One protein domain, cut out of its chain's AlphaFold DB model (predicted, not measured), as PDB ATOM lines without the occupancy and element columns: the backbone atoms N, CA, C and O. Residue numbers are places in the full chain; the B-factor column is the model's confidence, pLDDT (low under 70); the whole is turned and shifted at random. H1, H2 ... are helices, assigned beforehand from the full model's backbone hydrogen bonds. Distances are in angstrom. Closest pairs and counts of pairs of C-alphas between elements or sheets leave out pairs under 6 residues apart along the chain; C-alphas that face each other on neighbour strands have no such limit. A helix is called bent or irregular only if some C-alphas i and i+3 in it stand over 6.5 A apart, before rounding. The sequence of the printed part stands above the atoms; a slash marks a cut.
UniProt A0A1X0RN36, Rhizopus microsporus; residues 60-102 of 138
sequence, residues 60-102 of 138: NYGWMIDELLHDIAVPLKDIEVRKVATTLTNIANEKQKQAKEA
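AT A GLANCE: This is residues 60 to 102 of the 138 residues of a protein of Rhizopus microsporus (UniProt A0A1X0RN36). Two helices make a narrow, open V: the long H2 is one arm, the shorter H1 is the other, and they come near each other only at the end where a small loop joins them. The space between the arms is empty, and residues 85 to 102 of H2 and residues 60 to 68, of which 61 to 68 belong to H1, stick out free. The printed part has 43 residues with two named helices, H1 then H2 along the chain, and no named strand; its class is all helix. It is loose, with a radius of gyration of the C-alphas of 12.9 A, and only just flat, spanning 39 by 27 by 6 A.

HOW THE PARTS SIT: Begin with the longest helix, H2, residues 78 to 102, and then look at H1, residues 61 to 73. They are close but not clearly touching, with 1 pair of C-alphas within 8 A: Ala 73 and Val 81, the closest, at 6.7 A. They run opposite ways at a shallow tilt of 24 degrees. Their centres are 16.0 A apart. In H1 and H2 every O i to N i+4 pair is within hydrogen-bond range.

IN THESE COORDINATES: Find C-alpha 78 at (-30.064, -54.774, 23.308); from there H2 runs 36.5 A to C-alpha 102 at (-43.592, -25.248, 40.003). Then find C-alpha 61 at (-32.316, -45.455, 47.191), where H1 begins; it runs 18.0 A to C-alpha 73. Neither helix is bent.

THE WHOLE: The two C-alphas farthest apart are those of Pro 75, in the tight link of 4 residues between H1 and H2, and Ala 102, at 39.4 A. The printed part has no cut. Its mean pLDDT is 95.5, and no printed residue is under 70.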
ATOM      1  N   ASN A  60     -29.624 -43.989  50.089       96.25
ATOM      2  CA  ASN A  60     -29.026 -44.906  49.121       96.25
ATOM      3  C   ASN A  60     -30.039 -45.442  48.099       96.25
ATOM      4  O   ASN A  60     -29.702 -46.334  47.326       96.25
ATOM      5  N   TYR A  61     -31.281 -44.940  48.089       96.81
ATOM      6  CA  TYR A  61     -32.316 -45.455  47.191       96.81
ATOM      7  C   TYR A  61     -31.938 -45.276  45.717       96.81
ATOM      8  O   TYR A  61     -32.148 -46.187  44.928       96.81
ATOM      9  N   GLY A  62     -31.331 -44.140  45.353       95.62
ATOM     10  CA  GLY A  62     -30.864 -43.901  43.984       95.62
ATOM     11  C   GLY A  62     -29.857 -44.956  43.516       95.62
ATOM     12  O   GLY A  62     -30.087 -45.597  42.498       95.62
ATOM     13  N   TRP A  63     -28.806 -45.188  44.309       96.88
ATOM     14  CA  TRP A  63     -27.793 -46.214  44.035       96.88
ATOM     15  C   TRP A  63     -28.394 -47.626  43.976       96.88
ATOM     16  O   TRP A  63     -28.136 -48.369  43.039       96.88
ATOM     17  N   MET A  64     -29.256 -47.978  44.935       97.38
ATOM     18  CA  MET A  64     -29.909 -49.290  44.971       97.38
ATOM     19  C   MET A  64     -30.737 -49.558  43.705       97.38
ATOM     20  O   MET A  64     -30.745 -50.680  43.210       97.38
ATOM     21  N   ILE A  65     -31.460 -48.554  43.197       96.62
ATOM     22  CA  ILE A  65     -32.260 -48.703  41.974       96.62
ATOM     23  C   ILE A  65     -31.369 -48.850  40.740       96.62
ATOM     24  O   ILE A  65     -31.717 -49.635  39.862       96.62
ATOM     25  N   ASP A  66     -30.252 -48.130  40.679       95.00
ATOM     26  CA  ASP A  66     -29.307 -48.203  39.563       95.00
ATOM     27  C   ASP A  66     -28.705 -49.612  39.426       95.00
ATOM     28  O   ASP A  66     -28.884 -50.270  38.400       95.00
ATOM     29  N   GLU A  67     -28.128 -50.138  40.512       97.75
ATOM     30  CA  GLU A  67     -27.569 -51.500  40.555       97.75
ATOM     31  C   GLU A  67     -28.642 -52.569  40.296       97.75
ATOM     32  O   GLU A  67     -28.433 -53.513  39.535       97.75
ATOM     33  N   LEU A  68     -29.842 -52.403  40.865       96.69
ATOM     34  CA  LEU A  68     -30.939 -53.341  40.633       96.69
ATOM     35  C   LEU A  68     -31.346 -53.386  39.156       96.69
ATOM     36  O   LEU A  68     -31.598 -54.468  38.626       96.69
ATOM     37  N   LEU A  69     -31.460 -52.228  38.499       95.69
ATOM     38  CA  LEU A  69     -31.820 -52.157  37.083       95.69
ATOM     39  C   LEU A  69     -30.740 -52.783  36.204       95.69
ATOM     40  O   LEU A  69     -31.096 -53.470  35.247       95.69
ATOM     41  N   HIS A  70     -29.463 -52.587  36.538       95.38
ATOM     42  CA  HIS A  70     -28.355 -53.273  35.884       95.38
ATOM     43  C   HIS A  70     -28.521 -54.797  35.983       95.38
ATOM     44  O   HIS A  70     -28.633 -55.468  34.953       95.38
ATOM     45  N   ASP A  71     -28.636 -55.333  37.200       97.31
ATOM     46  CA  ASP A  71     -28.646 -56.777  37.451       97.31
ATOM     47  C   ASP A  71     -29.827 -57.494  36.783       97.31
ATOM     48  O   ASP A  71     -29.664 -58.567  36.196       97.31
ATOM     49  N   ILE A  72     -31.025 -56.898  36.814       95.81
ATOM     50  CA  ILE A  72     -32.214 -57.511  36.200       95.81
ATOM     51  C   ILE A  72     -32.266 -57.332  34.678       95.81
ATOM     52  O   ILE A  72     -33.017 -58.048  34.012       95.81
ATOM     53  N   ALA A  73     -31.512 -56.379  34.121       96.69
ATOM     54  CA  ALA A  73     -31.477 -56.128  32.684       96.69
ATOM     55  C   ALA A  73     -30.462 -57.007  31.941       96.69
ATOM     56  O   ALA A  73     -30.594 -57.147  30.726       96.69
ATOM     57  N   VAL A  74     -29.506 -57.641  32.635       96.75
ATOM     58  CA  VAL A  74     -28.486 -58.531  32.036       96.75
ATOM     59  C   VAL A  74     -29.061 -59.567  31.048       96.75
ATOM     60  O   VAL A  74     -28.455 -59.769  29.996       96.75
ATOM     61  N   PRO A  75     -30.214 -60.222  31.304       97.00
ATOM     62  CA  PRO A  75     -30.766 -61.224  30.385       97.00
ATOM     63  C   PRO A  75     -31.502 -60.647  29.162       97.00
ATOM     64  O   PRO A  75     -31.927 -61.412  28.294       97.00
ATOM     65  N   LEU A  76     -31.730 -59.332  29.111       96.50
ATOM     66  CA  LEU A  76     -32.505 -58.681  28.056       96.50
ATOM     67  C   LEU A  76     -31.679 -58.497  26.779       96.50
ATOM     68  O   LEU A  76     -30.457 -58.350  26.807       96.50
ATOM     69  N   LYS A  77     -32.361 -58.435  25.632       98.00
ATOM     70  CA  LYS A  77     -31.726 -58.049  24.366       98.00
ATOM     71  C   LYS A  77     -31.427 -56.555  24.345       98.00
ATOM     72  O   LYS A  77     -32.120 -55.750  24.965       98.00
ATOM     73  N   ASP A  78     -30.471 -56.165  23.513       96.50
ATOM     74  CA  ASP A  78     -30.064 -54.774  23.308       96.50
ATOM     75  C   ASP A  78     -31.248 -53.839  22.987       96.50
ATOM     76  O   ASP A  78     -31.356 -52.743  23.537       96.50
ATOM     77  N   ILE A  79     -32.186 -54.284  22.144       97.75
ATOM     78  CA  ILE A  79     -33.384 -53.505  21.803       97.75
ATOM     79  C   ILE A  79     -34.339 -53.314  22.992       97.75
ATOM     80  O   ILE A  79     -34.993 -52.276  23.104       97.75
ATOM     81  N   GLU A  80     -34.416 -54.295  23.890       97.06
ATOM     82  CA  GLU A  80     -35.269 -54.248  25.077       97.06
ATOM     83  C   GLU A  80     -34.669 -53.312  26.126       97.06
ATOM     84  O   GLU A  80     -35.386 -52.468  26.665       97.06
ATOM     85  N   VAL A  81     -33.349 -53.378  26.332       97.62
ATOM     86  CA  VAL A  81     -32.613 -52.453  27.209       97.62
ATOM     87  C   VAL A  81     -32.782 -51.010  26.734       97.62
ATOM     88  O   VAL A  81     -33.163 -50.145  27.524       97.62
ATOM     89  N   ARG A  82     -32.607 -50.739  25.430       96.75
ATOM     90  CA  ARG A  82     -32.810 -49.388  24.872       96.75
ATOM     91  C   ARG A  82     -34.231 -48.868  25.103       96.75
ATOM     92  O   ARG A  82     -34.406 -47.703  25.447       96.75
ATOM     93  N   LYS A  83     -35.249 -49.727  24.993       97.12
ATOM     94  CA  LYS A  83     -36.644 -49.354  25.285       97.12
ATOM     95  C   LYS A  83     -36.856 -48.970  26.756       97.12
ATOM     96  O   LYS A  83     -37.602 -48.027  27.045       97.12
ATOM     97  N   VAL A  84     -36.224 -49.688  27.687       96.25
ATOM     98  CA  VAL A  84     -36.258 -49.346  29.119       96.25
ATOM     99  C   VAL A  84     -35.564 -48.003  29.356       96.25
ATOM    100  O   VAL A  84     -36.152 -47.138  30.004       96.25
ATOM    101  N   ALA A  85     -34.390 -47.783  28.757       96.00
ATOM    102  CA  ALA A  85     -33.656 -46.522  28.860       96.00
ATOM    103  C   ALA A  85     -34.498 -45.322  28.393       96.00
ATOM    104  O   ALA A  85     -34.682 -44.376  29.154       96.00
ATOM    105  N   THR A  86     -35.131 -45.401  27.216       97.75
ATOM    106  CA  THR A  86     -36.045 -44.345  26.734       97.75
ATOM    107  C   THR A  86     -37.188 -44.071  27.716       97.75
ATOM    108  O   THR A  86     -37.586 -42.924  27.914       97.75
ATOM    109  N   THR A  87     -37.721 -45.111  28.368       96.94
ATOM    110  CA  THR A  87     -38.778 -44.944  29.378       96.94
ATOM    111  C   THR A  87     -38.275 -44.142  30.584       96.94
ATOM    112  O   THR A  87     -39.001 -43.281  31.081       96.94
ATOM    113  N   LEU A  88     -37.036 -44.371  31.029       96.38
ATOM    114  CA  LEU A  88     -36.414 -43.616  32.122       96.38
ATOM    115  C   LEU A  88     -36.108 -42.166  31.722       96.38
ATOM    116  O   LEU A  88     -36.428 -41.255  32.486       96.38
ATOM    117  N   THR A  89     -35.595 -41.931  30.509       97.00
ATOM    118  CA  THR A  89     -35.376 -40.578  29.968       97.00
ATOM    119  C   THR A  89     -36.679 -39.775  29.933       97.00
ATOM    120  O   THR A  89     -36.718 -38.623  30.361       97.00
ATOM    121  N   ASN A  90     -37.786 -40.397  29.517       97.81
ATOM    122  CA  ASN A  90     -39.099 -39.750  29.524       97.81
ATOM    123  C   ASN A  90     -39.544 -39.344  30.940       97.81
ATOM    124  O   ASN A  90     -40.089 -38.257  31.127       97.81
ATOM    125  N   ILE A  91     -39.286 -40.185  31.949       96.69
ATOM    126  CA  ILE A  91     -39.581 -39.862  33.354       96.69
ATOM    127  C   ILE A  91     -38.715 -38.692  33.843       96.69
ATOM    128  O   ILE A  91     -39.217 -37.820  34.556       96.69
ATOM    129  N   ALA A  92     -37.433 -38.659  33.471       96.25
ATOM    130  CA  ALA A  92     -36.525 -37.570  33.824       96.25
ATOM    131  C   ALA A  92     -37.010 -36.230  33.245       96.25
ATOM    132  O   ALA A  92     -37.147 -35.253  33.987       96.25
ATOM    133  N   ASN A  93     -37.375 -36.215  31.961       96.06
ATOM    134  CA  ASN A  93     -37.906 -35.034  31.278       96.06
ATOM    135  C   ASN A  93     -39.209 -34.531  31.920       96.06
ATOM    136  O   ASN A  93     -39.372 -33.331  32.151       96.06
ATOM    137  N   GLU A  94     -40.123 -35.439  32.275       96.06
ATOM    138  CA  GLU A  94     -41.374 -35.083  32.952       96.06
ATOM    139  C   GLU A  94     -41.117 -34.472  34.341       96.06
ATOM    140  O   GLU A  94     -41.681 -33.430  34.678       96.06
ATOM    141  N   LYS A  95     -40.201 -35.046  35.133       94.81
ATOM    142  CA  LYS A  95     -39.800 -34.477  36.434       94.81
ATOM    143  C   LYS A  95     -39.171 -33.091  36.288       94.81
ATOM    144  O   LYS A  95     -39.481 -32.193  37.074       94.81
ATOM    145  N   GLN A  96     -38.319 -32.890  35.282       93.62
ATOM    146  CA  GLN A  96     -37.696 -31.593  35.013       93.62
ATOM    147  C   GLN A  96     -38.745 -30.542  34.623       93.62
ATOM    148  O   GLN A  96     -38.717 -29.414  35.122       93.62
ATOM    149  N   LYS A  97     -39.709 -30.909  33.772       94.62
ATOM    150  CA  LYS A  97     -40.820 -30.034  33.389       94.62
ATOM    151  C   LYS A  97     -41.674 -29.647  34.599       94.62
ATOM    152  O   LYS A  97     -41.930 -28.459  34.794       94.62
ATOM    153  N   GLN A  98     -42.040 -30.609  35.446       92.19
ATOM    154  CA  GLN A  98     -42.790 -30.352  36.683       92.19
ATOM    155  C   GLN A  98     -42.042 -29.393  37.621       92.19
ATOM    156  O   GLN A  98     -42.651 -28.477  38.178       92.19
ATOM    157  N   ALA A  99     -40.719 -29.538  37.746       90.06
ATOM    158  CA  ALA A  99     -39.892 -28.616  38.522       90.06
ATOM    159  C   ALA A  99     -39.902 -27.190  37.934       90.06
ATOM    160  O   ALA A  99     -40.079 -26.220  38.673       90.06
ATOM    161  N   LYS A 100     -39.791 -27.047  36.604       89.62
ATOM    162  CA  LYS A 100     -39.869 -25.749  35.903       89.62
ATOM    163  C   LYS A 100     -41.262 -25.101  35.998       89.62
ATOM    164  O   LYS A 100     -41.375 -23.880  36.062       89.62
ATOM    165  N   GLU A 101     -42.344 -25.876  36.006       85.94
ATOM    166  CA  GLU A 101     -43.707 -25.344  36.167       85.94
ATOM    167  C   GLU A 101     -44.001 -24.897  37.605       85.94
ATOM    168  O   GLU A 101     -44.674 -23.881  37.817       85.94
ATOM    169  N   ALA A 102     -43.468 -25.614  38.596       80.12
ATOM    170  CA  ALA A 102     -43.592 -25.248  40.003       80.12
ATOM    171  C   ALA A 102     -42.941 -23.885  40.300       80.12
ATOM    172  O   ALA A 102     -43.516 -23.074  41.028       80.12
TER     173      ALA A 102